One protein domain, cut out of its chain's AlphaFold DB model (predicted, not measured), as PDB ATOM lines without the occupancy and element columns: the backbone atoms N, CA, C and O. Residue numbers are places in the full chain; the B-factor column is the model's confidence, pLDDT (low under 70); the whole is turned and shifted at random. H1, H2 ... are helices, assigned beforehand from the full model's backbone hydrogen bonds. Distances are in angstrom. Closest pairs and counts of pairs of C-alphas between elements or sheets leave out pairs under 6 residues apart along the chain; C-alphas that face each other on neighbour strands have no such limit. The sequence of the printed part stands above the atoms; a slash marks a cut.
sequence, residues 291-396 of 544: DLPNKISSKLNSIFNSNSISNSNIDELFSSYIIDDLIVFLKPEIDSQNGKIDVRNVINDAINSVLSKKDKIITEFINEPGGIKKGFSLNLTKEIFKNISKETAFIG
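This is residues 291 to 396 of the 544 residues of an uncharacterized protein of Shigella sp. FC1655 (UniProt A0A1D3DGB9). Four helices, H1, H3, H4 and H6, form an elongated up-and-down bundle, each running against the one before it in the chain; the longest, H6, packs on H1 and H4, and H3 packs on H4 across from H6. The short H2 and H5 lie toward one end, where residues 305 to 310 stick out, and the small H7 lies at the other end. The printed part has 106 residues with seven named helices, H1 to H7 in chain order, and no named strand; the class is all helix. It is compact, with a radius of gyration of the C-alphas of 14.0 A and spans of 44 by 26 by 23 A.

H6, residues 369 to 388, is 28.9 A long, from C-alpha 369 at (6.945, -5.256, 15.262) to C-alpha 388 at (1.721, -24.913, -5.334). H1 is residues 292 to 305, 19.8 A, beginning at (-1.061, -11.941, -1.725); H3 is 320 to 335, 22.1 A; H4 is 343 to 355, 18.2 A. H2 is 314 to 318, H5 358 to 364 and H7 392 to 395.

H6 is the hub. It touches H4, closest C-alphas Ala 350 and Glu 383 at 4.8 A, at a steep tilt of 44 degrees, opposite ways. With residues 373 to 381 alone it touches H1, closest C-alphas Pro 293 and Ser 377 at 5.0 A. With residues 372 to 376 alone it touches H5, closest C-alphas Ile 362 and Ile 372 at 6.6 A. H3 and H4 form a helical hairpin, closest C-alphas Asp 335 and Val 343 at 6.5 A. H1 and H3 only just touch, with 3 pairs of C-alphas within 8 A, closest Ile 303 and Ile 322 at 7.8 A. H2 and H6 are near each other; H3 and H6 are apart. Every O i to N i+4 pair is within hydrogen-bond range in H1, H4 and H5, against 10 of 12 in H3, 15 of 16 in H6 and 0 of 1 in H2, where 2 of 2 O i to N i+3 pairs are; H7 is too short for such a pair.

The C-alphas farthest apart, Ser 310 and Gly 396, are 45.2 A apart. The printed part has no cut and no long link. Mean pLDDT of the printed part is 77.0, with residues 304 to 315, 317, 336 to 340, 361 and 364 to 371 under 70.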
ATOM      1  N   ASP A 291      -0.342  -9.613  -5.164       88.81
ATOM      2  CA  ASP A 291      -0.874  -8.854  -4.038       88.81
ATOM      3  C   ASP A 291      -1.070  -9.688  -2.760       88.81
ATOM      4  O   ASP A 291      -1.367  -9.117  -1.704       88.81
ATOM      5  N   LEU A 292      -0.833 -11.003  -2.823       90.00
ATOM      6  CA  LEU A 292      -1.061 -11.941  -1.725       90.00
ATOM      7  C   LEU A 292      -0.349 -11.543  -0.415       90.00
ATOM      8  O   LEU A 292      -1.005 -11.563   0.629       90.00
ATOM      9  N   PRO A 293       0.919 -11.070  -0.413       90.06
ATOM     10  CA  PRO A 293       1.548 -10.590   0.819       90.06
ATOM     11  C   PRO A 293       0.797  -9.420   1.471       90.06
ATOM     12  O   PRO A 293       0.703  -9.338   2.696       90.06
ATOM     13  N   ASN A 294       0.238  -8.509   0.667       87.69
ATOM     14  CA  ASN A 294      -0.507  -7.355   1.179       87.69
ATOM     15  C   ASN A 294      -1.865  -7.782   1.743       87.69
ATOM     16  O   ASN A 294      -2.290  -7.258   2.774       87.69
ATOM     17  N   LYS A 295      -2.523  -8.744   1.090       90.00
ATOM     18  CA  LYS A 295      -3.776  -9.349   1.550       90.00
ATOM     19  C   LYS A 295      -3.601 -10.050   2.898       90.00
ATOM     20  O   LYS A 295      -4.342  -9.748   3.832       90.00
ATOM     21  N   ILE A 296      -2.565 -10.883   3.035       88.69
ATOM     22  CA  ILE A 296      -2.220 -11.547   4.303       88.69
ATOM     23  C   ILE A 296      -1.927 -10.504   5.388       88.69
ATOM     24  O   ILE A 296      -2.522 -10.547   6.463       88.69
ATOM     25  N   SER A 297      -1.072  -9.518   5.098       86.50
ATOM     26  CA  SER A 297      -0.721  -8.461   6.056       86.50
ATOM     27  C   SER A 297      -1.946  -7.659   6.518       86.50
ATOM     28  O   SER A 297      -2.097  -7.364   7.703       86.50
ATOM     29  N   SER A 298      -2.873  -7.357   5.603       85.88
ATOM     30  CA  SER A 298      -4.120  -6.648   5.917       85.88
ATOM     31  C   SER A 298      -5.049  -7.486   6.798       85.88
ATOM     32  O   SER A 298      -5.592  -6.964   7.772       85.88
ATOM     33  N   LYS A 299      -5.184  -8.788   6.511       86.75
ATOM     34  CA  LYS A 299      -5.955  -9.727   7.338       86.75
ATOM     35  C   LYS A 299      -5.370  -9.830   8.746       86.75
ATOM     36  O   LYS A 299      -6.108  -9.670   9.714       86.75
ATOM     37  N   LEU A 300      -4.049  -9.977   8.867       81.69
ATOM     38  CA  LEU A 300      -3.362  -9.947  10.161       81.69
ATOM     39  C   LEU A 300      -3.642  -8.630  10.895       81.69
ATOM     40  O   LEU A 300      -4.053  -8.646  12.050       81.69
ATOM     41  N   ASN A 301      -3.498  -7.478  10.237       79.31
ATOM     42  CA  ASN A 301      -3.793  -6.182  10.858       79.31
ATOM     43  C   ASN A 301      -5.242  -6.060  11.341       79.31
ATOM     44  O   ASN A 301      -5.456  -5.495  12.408       79.31
ATOM     45  N   SER A 302      -6.216  -6.611  10.615       77.94
ATOM     46  CA  SER A 302      -7.612  -6.650  11.063       77.94
ATOM     47  C   SER A 302      -7.780  -7.460  12.349       77.94
ATOM     48  O   SER A 302      -8.475  -7.003  13.251       77.94
ATOM     49  N   ILE A 303      -7.141  -8.628  12.441       72.56
ATOM     50  CA  ILE A 303      -7.205  -9.507  13.621       72.56
ATOM     51  C   ILE A 303      -6.533  -8.839  14.832       72.56
ATOM     52  O   ILE A 303      -7.029  -8.916  15.954       72.56
ATOM     53  N   PHE A 304      -5.420  -8.134  14.604       67.50
ATOM     54  CA  PHE A 304      -4.657  -7.467  15.663       67.50
ATOM     55  C   PHE A 304      -5.205  -6.096  16.078       67.50
ATOM     56  O   PHE A 304      -4.950  -5.677  17.196       67.50
ATOM     57  N   ASN A 305      -5.936  -5.377  15.223       61.16
ATOM     58  CA  ASN A 305      -6.531  -4.086  15.594       61.16
ATOM     59  C   ASN A 305      -7.834  -4.244  16.392       61.16
ATOM     60  O   ASN A 305      -8.224  -3.315  17.098       61.16
ATOM     61  N   SER A 306      -8.513  -5.394  16.299       50.78
ATOM     62  CA  SER A 306      -9.721  -5.682  17.085       50.78
ATOM     63  C   SER A 306      -9.434  -6.064  18.540       50.78
ATOM     64  O   SER A 306     -10.324  -5.947  19.378       50.78
ATOM     65  N   ASN A 307      -8.197  -6.458  18.856       46.62
ATOM     66  CA  ASN A 307      -7.760  -6.822  20.199       46.62
ATOM     67  C   ASN A 307      -6.637  -5.871  20.618       46.62
ATOM     68  O   ASN A 307      -5.600  -5.818  19.971       46.62
ATOM     69  N   SER A 308      -6.828  -5.104  21.692       45.84
ATOM     70  CA  SER A 308      -5.788  -4.250  22.280       45.84
ATOM     71  C   SER A 308      -4.592  -5.101  22.729       45.84
ATOM     72  O   SER A 308      -4.529  -5.561  23.864       45.84
ATOM     73  N   ILE A 309      -3.656  -5.347  21.817       46.47
ATOM     74  CA  ILE A 309      -2.441  -6.112  22.066       46.47
ATOM     75  C   ILE A 309      -1.282  -5.140  21.880       46.47
ATOM     76  O   ILE A 309      -0.938  -4.730  20.771       46.47
ATOM     77  N   SER A 310      -0.695  -4.732  23.003       49.12
ATOM     78  CA  SER A 310       0.652  -4.168  23.044       49.12
ATOM     79  C   SER A 310       1.629  -5.115  22.334       49.12
ATOM     80  O   SER A 310       1.394  -6.317  22.301       49.12
ATOM     81  N   ASN A 311       2.751  -4.599  21.819       48.00
ATOM     82  CA  ASN A 311       3.838  -5.328  21.125       48.00
ATOM     83  C   ASN A 311       4.397  -6.601  21.829       48.00
ATOM     84  O   ASN A 311       5.364  -7.186  21.356       48.00
ATOM     85  N   SER A 312       3.835  -7.020  22.961       49.69
ATOM     86  CA  SER A 312       4.282  -8.077  23.861       49.69
ATOM     87  C   SER A 312       3.743  -9.485  23.570       49.69
ATOM     88  O   SER A 312       4.185 -10.404  24.243       49.69
ATOM     89  N   ASN A 313       2.831  -9.693  22.611       59.56
ATOM     90  CA  ASN A 313       2.226 -11.018  22.378       59.56
ATOM     91  C   ASN A 313       2.407 -11.523  20.935       59.56
ATOM     92  O   ASN A 313       1.461 -11.901  20.250       59.56
ATOM     93  N   ILE A 314       3.653 -11.544  20.455       62.09
ATOM     94  CA  ILE A 314       4.005 -12.132  19.148       62.09
ATOM     95  C   ILE A 314       3.591 -13.613  19.067       62.09
ATOM     96  O   ILE A 314       3.204 -14.079  17.998       62.09
ATOM     97  N   ASP A 315       3.582 -14.327  20.196       67.75
ATOM     98  CA  ASP A 315       3.091 -15.707  20.285       67.75
ATOM     99  C   ASP A 315       1.614 -15.850  19.884       67.75
ATOM    100  O   ASP A 315       1.203 -16.901  19.391       67.75
ATOM    101  N   GLU A 316       0.817 -14.787  20.015       70.81
ATOM    102  CA  GLU A 316      -0.592 -14.786  19.621       70.81
ATOM    103  C   GLU A 316      -0.760 -14.904  18.100       70.81
ATOM    104  O   GLU A 316      -1.694 -15.569  17.651       70.81
ATOM    105  N   LEU A 317       0.199 -14.388  17.309       68.00
ATOM    106  CA  LEU A 317       0.269 -14.540  15.843       68.00
ATOM    107  C   LEU A 317       0.352 -16.001  15.398       68.00
ATOM    108  O   LEU A 317      -0.016 -16.327  14.272       68.00
ATOM    109  N   PHE A 318       0.800 -16.870  16.298       72.81
ATOM    110  CA  PHE A 318       0.958 -18.301  16.081       72.81
ATOM    111  C   PHE A 318      -0.084 -19.132  16.840       72.81
ATOM    112  O   PHE A 318       0.055 -20.351  16.942       72.81
ATOM    113  N   SER A 319      -1.124 -18.497  17.386       76.81
ATOM    114  CA  SER A 319      -2.231 -19.203  18.028       76.81
ATOM    115  C   SER A 319      -3.047 -20.005  17.012       76.81
ATOM    116  O   SER A 319      -3.202 -19.608  15.855       76.81
ATOM    117  N   SER A 320      -3.615 -21.129  17.458       78.38
ATOM    118  CA  SER A 320      -4.435 -22.001  16.607       78.38
ATOM    119  C   SER A 320      -5.616 -21.258  15.978       78.38
ATOM    120  O   SER A 320      -5.901 -21.453  14.806       78.38
ATOM    121  N   TYR A 321      -6.242 -20.337  16.718       80.75
ATOM    122  CA  TYR A 321      -7.354 -19.524  16.224       80.75
ATOM    123  C   TYR A 321      -6.960 -18.623  15.040       80.75
ATOM    124  O   TYR A 321      -7.683 -18.563  14.048       80.75
ATOM    125  N   ILE A 322      -5.807 -17.945  15.116       76.88
ATOM    126  CA  ILE A 322      -5.325 -17.095  14.014       76.88
ATOM    127  C   ILE A 322      -4.918 -17.949  12.811       76.88
ATOM    128  O   ILE A 322      -5.182 -17.568  11.672       76.88
ATOM    129  N   ILE A 323      -4.308 -19.111  13.055       80.38
ATOM    130  CA  ILE A 323      -3.956 -20.068  12.001       80.38
ATOM    131  C   ILE A 323      -5.211 -20.556  11.268       80.38
ATOM    132  O   ILE A 323      -5.245 -20.511  10.040       80.38
ATOM    133  N   ASP A 324      -6.255 -20.951  11.996       83.25
ATOM    134  CA  ASP A 324      -7.516 -21.407  11.407       83.25
ATOM    135  C   ASP A 324      -8.187 -20.297  10.577       83.25
ATOM    136  O   ASP A 324      -8.623 -20.542   9.449       83.25
ATOM    137  N   ASP A 325      -8.210 -19.057  11.078       83.69
ATOM    138  CA  ASP A 325      -8.756 -17.901  10.351       83.69
ATOM    139  C   ASP A 325      -7.934 -17.565   9.088       83.69
ATOM    140  O   ASP A 325      -8.495 -17.240   8.037       83.69
ATOM    141  N   LEU A 326      -6.605 -17.708   9.141       84.31
ATOM    142  CA  LEU A 326      -5.735 -17.577   7.967       84.31
ATOM    143  C   LEU A 326      -5.983 -18.679   6.935       84.31
ATOM    144  O   LEU A 326      -6.008 -18.379   5.742       84.31
ATOM    145  N   ILE A 327      -6.191 -19.931   7.358       86.06
ATOM    146  CA  ILE A 327      -6.515 -21.042   6.449       86.06
ATOM    147  C   ILE A 327      -7.827 -20.754   5.716       86.06
ATOM    148  O   ILE A 327      -7.894 -20.871   4.491       86.06
ATOM    149  N   VAL A 328      -8.861 -20.343   6.456       87.62
ATOM    150  CA  VAL A 328     -10.174 -19.998   5.891       87.62
ATOM    151  C   VAL A 328     -10.068 -18.821   4.921       87.62
ATOM    152  O   VAL A 328     -10.736 -18.833   3.890       87.62
ATOM    153  N   PHE A 329      -9.214 -17.836   5.211       88.94
ATOM    154  CA  PHE A 329      -8.973 -16.683   4.343       88.94
ATOM    155  C   PHE A 329      -8.188 -17.027   3.070       88.94
ATOM    156  O   PHE A 329      -8.561 -16.596   1.982       88.94
ATOM    157  N   LEU A 330      -7.110 -17.805   3.183       87.56
ATOM    158  CA  LEU A 330      -6.236 -18.146   2.057       87.56
ATOM    159  C   LEU A 330      -6.898 -19.089   1.059       87.56
ATOM    160  O   LEU A 330      -6.580 -19.050  -0.129       87.56
ATOM    161  N   LYS A 331      -7.816 -19.928   1.534       86.31
ATOM    162  CA  LYS A 331      -8.511 -20.901   0.704       86.31
ATOM    163  C   LYS A 331      -9.194 -20.264  -0.520       86.31
ATOM    164  O   LYS A 331      -8.795 -20.616  -1.622       86.31
ATOM    165  N   PRO A 332     -10.138 -19.311  -0.398       84.25
ATOM    166  CA  PRO A 332     -10.751 -18.663  -1.561       84.25
ATOM    167  C   PRO A 332      -9.761 -17.831  -2.391       84.25
ATOM    168  O   PRO A 332      -9.917 -17.753  -3.609       84.25
ATOM    169  N   GLU A 333      -8.736 -17.244  -1.764       83.38
ATOM    170  CA  GLU A 333      -7.703 -16.483  -2.480       83.38
ATOM    171  C   GLU A 333      -6.916 -17.376  -3.450       83.38
ATOM    172  O   GLU A 333      -6.616 -16.937  -4.554       83.38
ATOM    173  N   ILE A 334      -6.646 -18.636  -3.084       80.00
ATOM    174  CA  ILE A 334      -5.895 -19.603  -3.905       80.00
ATOM    175  C   ILE A 334      -6.826 -20.483  -4.771       80.00
ATOM    176  O   ILE A 334      -6.480 -20.813  -5.908       80.00
ATOM    177  N   ASP A 335      -8.016 -20.842  -4.275       74.81
ATOM    178  CA  ASP A 335      -9.007 -21.693  -4.962       74.81
ATOM    179  C   ASP A 335      -9.563 -21.029  -6.229       74.81
ATOM    180  O   ASP A 335      -9.866 -21.719  -7.205       74.81
ATOM    181  N   SER A 336      -9.692 -19.695  -6.233       59.84
ATOM    182  CA  SER A 336     -10.383 -18.942  -7.294       59.84
ATOM    183  C   SER A 336      -9.788 -19.115  -8.701       59.84
ATOM    184  O   SER A 336     -10.473 -18.832  -9.682       59.84
ATOM    185  N   GLN A 337      -8.556 -19.625  -8.811       59.47
ATOM    186  CA  GLN A 337      -7.832 -19.797 -10.075       59.47
ATOM    187  C   GLN A 337      -7.407 -21.255 -10.361       59.47
ATOM    188  O   GLN A 337      -6.822 -21.523 -11.410       59.47
ATOM    189  N   ASN A 338      -7.676 -22.211  -9.456       61.59
ATOM    190  CA  ASN A 338      -6.975 -23.507  -9.419       61.59
ATOM    191  C   ASN A 338      -7.865 -24.709  -9.026       61.59
ATOM    192  O   ASN A 338      -7.455 -25.566  -8.247       61.59
ATOM    193  N   GLY A 339      -9.073 -24.825  -9.591       58.06
ATOM    194  CA  GLY A 339     -10.105 -25.803  -9.182       58.06
ATOM    195  C   GLY A 339      -9.766 -27.311  -9.233       58.06
ATOM    196  O   GLY A 339     -10.657 -28.127  -9.013       58.06
ATOM    197  N   LYS A 340      -8.520 -27.706  -9.533       65.50
ATOM    198  CA  LYS A 340      -8.024 -29.098  -9.515       65.50
ATOM    199  C   LYS A 340      -6.911 -29.356  -8.486       65.50
ATOM    200  O   LYS A 340      -6.389 -30.463  -8.456       65.50
ATOM    201  N   ILE A 341      -6.528 -28.361  -7.686       71.06
ATOM    202  CA  ILE A 341      -5.432 -28.464  -6.711       71.06
ATOM    203  C   ILE A 341      -6.001 -28.695  -5.310       71.06
ATOM    204  O   ILE A 341      -7.003 -28.083  -4.942       71.06
ATOM    205  N   ASP A 342      -5.346 -29.534  -4.501       75.69
ATOM    206  CA  ASP A 342      -5.645 -29.635  -3.067       75.69
ATOM    207  C   ASP A 342      -5.070 -28.432  -2.310       75.69
ATOM    208  O   ASP A 342      -4.033 -28.478  -1.642       75.69
ATOM    209  N   VAL A 343      -5.773 -27.311  -2.436       78.75
ATOM    210  CA  VAL A 343      -5.400 -26.036  -1.824       78.75
ATOM    211  C   VAL A 343      -5.314 -26.141  -0.300       78.75
ATOM    212  O   VAL A 343      -4.512 -25.440   0.318       78.75
ATOM    213  N   ARG A 344      -6.070 -27.050   0.329       79.75
ATOM    214  CA  ARG A 344      -6.040 -27.218   1.786       79.75
ATOM    215  C   ARG A 344      -4.689 -27.750   2.256       79.75
ATOM    216  O   ARG A 344      -4.126 -27.190   3.194       79.75
ATOM    217  N   ASN A 345      -4.165 -28.789   1.606       83.00
ATOM    218  CA  ASN A 345      -2.851 -29.337   1.952       83.00
ATOM    219  C   ASN A 345      -1.730 -28.336   1.652       83.00
ATOM    220  O   ASN A 345      -0.886 -28.099   2.514       83.00
ATOM    221  N   VAL A 346      -1.789 -27.652   0.501       83.75
ATOM    222  CA  VAL A 346      -0.826 -26.596   0.130       83.75
ATOM    223  C   VAL A 346      -0.721 -25.516   1.213       83.75
ATOM    224  O   VAL A 346       0.390 -25.150   1.611       83.75
ATOM    225  N   ILE A 347      -1.864 -25.021   1.703       85.38
ATOM    226  CA  ILE A 347      -1.922 -23.994   2.751       85.38
ATOM    227  C   ILE A 347      -1.395 -24.540   4.081       85.38
ATOM    228  O   ILE A 347      -0.565 -23.889   4.715       85.38
ATOM    229  N   ASN A 348      -1.852 -25.722   4.501       85.06
ATOM    230  CA  ASN A 348      -1.443 -26.322   5.772       85.06
ATOM    231  C   ASN A 348       0.072 -26.546   5.830       85.06
ATOM    232  O   ASN A 348       0.717 -26.164   6.806       85.06
ATOM    233  N   ASP A 349       0.651 -27.102   4.768       87.31
ATOM    234  CA  ASP A 349       2.090 -27.340   4.674       87.31
ATOM    235  C   ASP A 349       2.877 -26.029   4.683       87.31
ATOM    236  O   ASP A 349       3.926 -25.934   5.324       87.31
ATOM    237  N   ALA A 350       2.367 -24.993   4.007       87.50
ATOM    238  CA  ALA A 350       3.007 -23.685   3.981       87.50
ATOM    239  C   ALA A 350       3.010 -23.043   5.375       87.50
ATOM    240  O   ALA A 350       4.050 -22.572   5.836       87.50
ATOM    241  N   ILE A 351       1.873 -23.083   6.075       85.88
ATOM    242  CA  ILE A 351       1.757 -22.582   7.447       85.88
ATOM    243  C   ILE A 351       2.695 -23.359   8.372       85.88
ATOM    244  O   ILE A 351       3.527 -22.742   9.033       85.88
ATOM    245  N   ASN A 352       2.642 -24.692   8.374       85.00
ATOM    246  CA  ASN A 352       3.505 -25.528   9.214       85.00
ATOM    247  C   ASN A 352       4.999 -25.251   8.964       85.00
ATOM    248  O   ASN A 352       5.779 -25.132   9.913       85.00
ATOM    249  N   SER A 353       5.397 -25.079   7.698       86.06
ATOM    250  CA  SER A 353       6.769 -24.731   7.310       86.06
ATOM    251  C   SER A 353       7.204 -23.376   7.881       86.06
ATOM    252  O   SER A 353       8.286 -23.273   8.465       86.06
ATOM    253  N   VAL A 354       6.361 -22.341   7.789       85.19
ATOM    254  CA  VAL A 354       6.655 -21.020   8.373       85.19
ATOM    255  C   VAL A 354       6.703 -21.087   9.903       85.19
ATOM    256  O   VAL A 354       7.632 -20.549  10.505       85.19
ATOM    257  N   LEU A 355       5.754 -21.786  10.533       82.19
ATOM    258  CA  LEU A 355       5.674 -21.942  11.989       82.19
ATOM    259  C   LEU A 355       6.890 -22.663  12.571       82.19
ATOM    260  O   LEU A 355       7.394 -22.264  13.619       82.19
ATOM    261  N   SER A 356       7.419 -23.666  11.865       82.88
ATOM    262  CA  SER A 356       8.649 -24.359  12.275       82.88
ATOM    263  C   SER A 356       9.866 -23.426  12.377       82.88
ATOM    264  O   SER A 356      10.841 -23.747  13.053       82.88
ATOM    265  N   LYS A 357       9.806 -22.249  11.736       81.81
ATOM    266  CA  LYS A 357      10.858 -21.220  11.718       81.81
ATOM    267  C   LYS A 357      10.478 -19.972  12.523       81.81
ATOM    268  O   LYS A 357      11.124 -18.936  12.353       81.81
ATOM    269  N   LYS A 358       9.457 -20.042  13.390       78.44
ATOM    270  CA  LYS A 358       8.937 -18.874  14.124       78.44
ATOM    271  C   LYS A 358      10.031 -18.100  14.869       78.44
ATOM    272  O   LYS A 358      10.113 -16.887  14.717       78.44
ATOM    273  N   ASP A 359      10.933 -18.788  15.570       76.06
ATOM    274  CA  ASP A 359      11.940 -18.147  16.427       76.06
ATOM    275  C   ASP A 359      12.935 -17.317  15.604       76.06
ATOM    276  O   ASP A 359      13.377 -16.245  16.024       76.06
ATOM    277  N   LYS A 360      13.229 -17.767  14.376       76.31
ATOM    278  CA  LYS A 360      14.067 -17.034  13.423       76.31
ATOM    279  C   LYS A 360      13.392 -15.737  12.971       76.31
ATOM    280  O   LYS A 360      14.038 -14.696  12.963       76.31
ATOM    281  N   ILE A 361      12.095 -15.786  12.658       69.75
ATOM    282  CA  ILE A 361      11.312 -14.609  12.241       69.75
ATOM    283  C   ILE A 361      11.231 -13.588  13.382       69.75
ATOM    284  O   ILE A 361      11.430 -12.398  13.162       69.75
ATOM    285  N   ILE A 362      10.979 -14.047  14.611       71.00
ATOM    286  CA  ILE A 362      10.917 -13.176  15.793       71.00
ATOM    287  C   ILE A 362      12.262 -12.473  16.012       71.00
ATOM    288  O   ILE A 362      12.298 -11.269  16.253       71.00
ATOM    289  N   THR A 363      13.366 -13.210  15.879       70.31
ATOM    290  CA  THR A 363      14.720 -12.677  16.076       70.31
ATOM    291  C   THR A 363      15.110 -11.672  14.986       70.31
ATOM    292  O   THR A 363      15.673 -10.626  15.301       70.31
ATOM    293  N   GLU A 364      14.784 -11.945  13.716       67.88
ATOM    294  CA  GLU A 364      15.088 -11.058  12.578       67.88
ATOM    295  C   GLU A 364      14.374  -9.697  12.665       67.88
ATOM    296  O   GLU A 364      14.909  -8.695  12.197       67.88
ATOM    297  N   PHE A 365      13.201  -9.640  13.303       64.06
ATOM    298  CA  PHE A 365      12.364  -8.437  13.382       64.06
ATOM    299  C   PHE A 365      12.131  -7.944  14.820       64.06
ATOM    300  O   PHE A 365      11.195  -7.185  15.074       64.06
ATOM    301  N   ILE A 366      12.996  -8.330  15.764       65.06
ATOM    302  CA  ILE A 366      12.821  -8.072  17.206       65.06
ATOM    303  C   ILE A 366      12.671  -6.579  17.559       65.06
ATOM    304  O   ILE A 366      12.001  -6.233  18.526       65.06
ATOM    305  N   ASN A 367      13.244  -5.690  16.739       57.72
ATOM    306  CA  ASN A 367      13.200  -4.235  16.917       57.72
ATOM    307  C   ASN A 367      12.149  -3.533  16.030       57.72
ATOM    308  O   ASN A 367      12.031  -2.311  16.079       57.72
ATOM    309  N   GLU A 368      11.384  -4.277  15.221       64.69
ATOM    310  CA  GLU A 368      10.385  -3.733  14.294       64.69
ATOM    311  C   GLU A 368       9.122  -4.624  14.260       64.69
ATOM    312  O   GLU A 368       8.964  -5.467  13.375       64.69
ATOM    313  N   PRO A 369       8.162  -4.435  15.186       59.59
ATOM    314  CA  PRO A 369       6.945  -5.256  15.262       59.59
ATOM    315  C   PRO A 369       6.093  -5.241  13.979       59.59
ATOM    316  O   PRO A 369       5.470  -6.241  13.621       59.59
ATOM    317  N   GLY A 370       6.098  -4.125  13.236       63.38
ATOM    318  CA  GLY A 370       5.494  -4.041  11.898       63.38
ATOM    319  C   GLY A 370       6.221  -4.899  10.851       63.38
ATOM    320  O   GLY A 370       5.591  -5.432   9.934       63.38
ATOM    321  N   GLY A 371       7.526  -5.102  11.037       68.94
ATOM    322  CA  GLY A 371       8.381  -5.984  10.251       68.94
ATOM    323  C   GLY A 371       8.038  -7.462  10.432       68.94
ATOM    324  O   GLY A 371       8.040  -8.189   9.444       68.94
ATOM    325  N   ILE A 372       7.613  -7.897  11.628       73.75
ATOM    326  CA  ILE A 372       7.205  -9.294  11.887       73.75
ATOM    327  C   ILE A 372       6.025  -9.697  10.996       73.75
ATOM    328  O   ILE A 372       6.073 -10.730  10.332       73.75
ATOM    329  N   LYS A 373       4.972  -8.869  10.926       77.50
ATOM    330  CA  LYS A 373       3.780  -9.157  10.104       77.50
ATOM    331  C   LYS A 373       4.114  -9.187   8.615       77.50
ATOM    332  O   LYS A 373       3.651 -10.066   7.888       77.50
ATOM    333  N   LYS A 374       4.937  -8.238   8.161       79.12
ATOM    334  CA  LYS A 374       5.401  -8.162   6.772       79.12
ATOM    335  C   LYS A 374       6.287  -9.362   6.416       79.12
ATOM    336  O   LYS A 374       6.067  -9.983   5.379       79.12
ATOM    337  N   GLY A 375       7.227  -9.719   7.288       78.88
ATOM    338  CA  GLY A 375       8.110 -10.875   7.149       78.88
ATOM    339  C   GLY A 375       7.339 -12.191   7.140       78.88
ATOM    340  O   GLY A 375       7.533 -13.003   6.240       78.88
ATOM    341  N   PHE A 376       6.392 -12.370   8.065       83.62
ATOM    342  CA  PHE A 376       5.493 -13.524   8.081       83.62
ATOM    343  C   PHE A 376       4.674 -13.619   6.791       83.62
ATOM    344  O   PHE A 376       4.636 -14.679   6.174       83.62
ATOM    345  N   SER A 377       4.081 -12.509   6.336       87.44
ATOM    346  CA  SER A 377       3.278 -12.482   5.105       87.44
ATOM    347  C   SER A 377       4.098 -12.889   3.879       87.44
ATOM    348  O   SER A 377       3.656 -13.723   3.094       87.44
ATOM    349  N   LEU A 378       5.315 -12.352   3.733       87.69
ATOM    350  CA  LEU A 378       6.214 -12.682   2.623       87.69
ATOM    351  C   LEU A 378       6.712 -14.134   2.692       87.69
ATOM    352  O   LEU A 378       6.736 -14.819   1.671       87.69
ATOM    353  N   ASN A 379       7.062 -14.626   3.884       87.38
ATOM    354  CA  ASN A 379       7.486 -16.014   4.086       87.38
ATOM    355  C   ASN A 379       6.352 -17.005   3.809       87.38
ATOM    356  O   ASN A 379       6.581 -18.036   3.183       87.38
ATOM    357  N   LEU A 380       5.124 -16.672   4.211       89.31
ATOM    358  CA  LEU A 380       3.950 -17.483   3.915       89.31
ATOM    359  C   LEU A 380       3.652 -17.500   2.415       89.31
ATOM    360  O   LEU A 380       3.461 -18.573   1.854       89.31
ATOM    361  N   THR A 381       3.710 -16.352   1.732       90.94
ATOM    362  CA  THR A 381       3.606 -16.301   0.263       90.94
ATOM    363  C   THR A 381       4.687 -17.146  -0.419       90.94
ATOM    364  O   THR A 381       4.383 -17.871  -1.365       90.94
ATOM    365  N   LYS A 382       5.930 -17.115   0.077       90.38
ATOM    366  CA  LYS A 382       7.030 -17.946  -0.432       90.38
ATOM    367  C   LYS A 382       6.769 -19.444  -0.271       90.38
ATOM    368  O   LYS A 382       6.973 -20.201  -1.218       90.38
ATOM    369  N   GLU A 383       6.326 -19.889   0.901       90.00
ATOM    370  CA  GLU A 383       6.044 -21.314   1.123       90.00
ATOM    371  C   GLU A 383       4.787 -21.770   0.355       90.00
ATOM    372  O   GLU A 383       4.774 -22.882  -0.168       90.00
ATOM    373  N   ILE A 384       3.786 -20.897   0.169       90.25
ATOM    374  CA  ILE A 384       2.647 -21.160  -0.727       90.25
ATOM    375  C   ILE A 384       3.137 -21.361  -2.166       90.25
ATOM    376  O   ILE A 384       2.783 -22.365  -2.780       90.25
ATOM    377  N   PHE A 385       3.986 -20.463  -2.690       89.06
ATOM    378  CA  PHE A 385       4.585 -20.626  -4.020       89.06
ATOM    379  C   PHE A 385       5.322 -21.965  -4.141       89.06
ATOM    380  O   PHE A 385       5.091 -22.711  -5.086       89.06
ATOM    381  N   LYS A 386       6.175 -22.300  -3.166       88.31
ATOM    382  CA  LYS A 386       6.958 -23.544  -3.150       88.31
ATOM    383  C   LYS A 386       6.092 -24.808  -3.159       88.31
ATOM    384  O   LYS A 386       6.509 -25.823  -3.711       88.31
ATOM    385  N   ASN A 387       4.936 -24.777  -2.505       87.06
ATOM    386  CA  ASN A 387       4.045 -25.930  -2.443       87.06
ATOM    387  C   ASN A 387       3.167 -26.031  -3.690       87.06
ATOM    388  O   ASN A 387       3.060 -27.111  -4.260       87.06
ATOM    389  N   ILE A 388       2.607 -24.914  -4.164       85.38
ATOM    390  CA  ILE A 388       1.721 -24.913  -5.334       85.38
ATOM    391  C   ILE A 388       2.477 -25.119  -6.654       85.38
ATOM    392  O   ILE A 388       1.925 -25.683  -7.592       85.38
ATOM    393  N   SER A 389       3.752 -24.720  -6.739       85.12
ATOM    394  CA  SER A 389       4.584 -24.904  -7.939       85.12
ATOM    395  C   SER A 389       4.934 -26.362  -8.238       85.12
ATOM    396  O   SER A 389       5.384 -26.658  -9.341       85.12
ATOM    397  N   LYS A 390       4.696 -27.280  -7.295       82.69
ATOM    398  CA  LYS A 390       4.838 -28.730  -7.508       82.69
ATOM    399  C   LYS A 390       3.667 -29.327  -8.288       82.69
ATOM    400  O   LYS A 390       3.792 -30.414  -8.845       82.69
ATOM    401  N   GLU A 391       2.536 -28.630  -8.329       82.12
ATOM    402  CA  GLU A 391       1.312 -29.108  -8.960       82.12
ATOM    403  C   GLU A 391       1.338 -28.806 -10.460       82.12
ATOM    404  O   GLU A 391       1.294 -27.651 -10.885       82.12
ATOM    405  N   THR A 392       1.349 -29.842 -11.300       78.88
ATOM    406  CA  THR A 392       1.379 -29.683 -12.768       78.88
ATOM    407  C   THR A 392       0.169 -28.910 -13.298       78.88
ATOM    408  O   THR A 392       0.285 -28.138 -14.250       78.88
ATOM    409  N   ALA A 393      -0.986 -29.049 -12.637       83.06
ATOM    410  CA  ALA A 393      -2.189 -28.275 -12.929       83.06
ATOM    411  C   ALA A 393      -2.003 -26.770 -12.671       83.06
ATOM    412  O   ALA A 393      -2.593 -25.955 -13.384       83.06
ATOM    413  N   PHE A 394      -1.179 -26.397 -11.682       84.19
ATOM    414  CA  PHE A 394      -0.821 -25.003 -11.458       84.19
ATOM    415  C   PHE A 394       0.061 -24.499 -12.587       84.19
ATOM    416  O   PHE A 394      -0.306 -23.518 -13.208       84.19
ATOM    417  N   ILE A 395       1.174 -25.172 -12.889       83.88
ATOM    418  CA  ILE A 395       2.147 -24.713 -13.895       83.88
ATOM    419  C   ILE A 395       1.460 -24.429 -15.242       83.88
ATOM    420  O   ILE A 395       1.707 -23.390 -15.853       83.88
ATOM    421  N   GLY A 396       0.531 -25.298 -15.656       82.19
ATOM    422  CA  GLY A 396      -0.109 -25.204 -16.968       82.19
ATOM    423  C   GLY A 396       0.810 -25.702 -18.084       82.19
ATOM    424  O   GLY A 396       1.724 -26.479 -17.826       82.19
TER     425      GLY A 396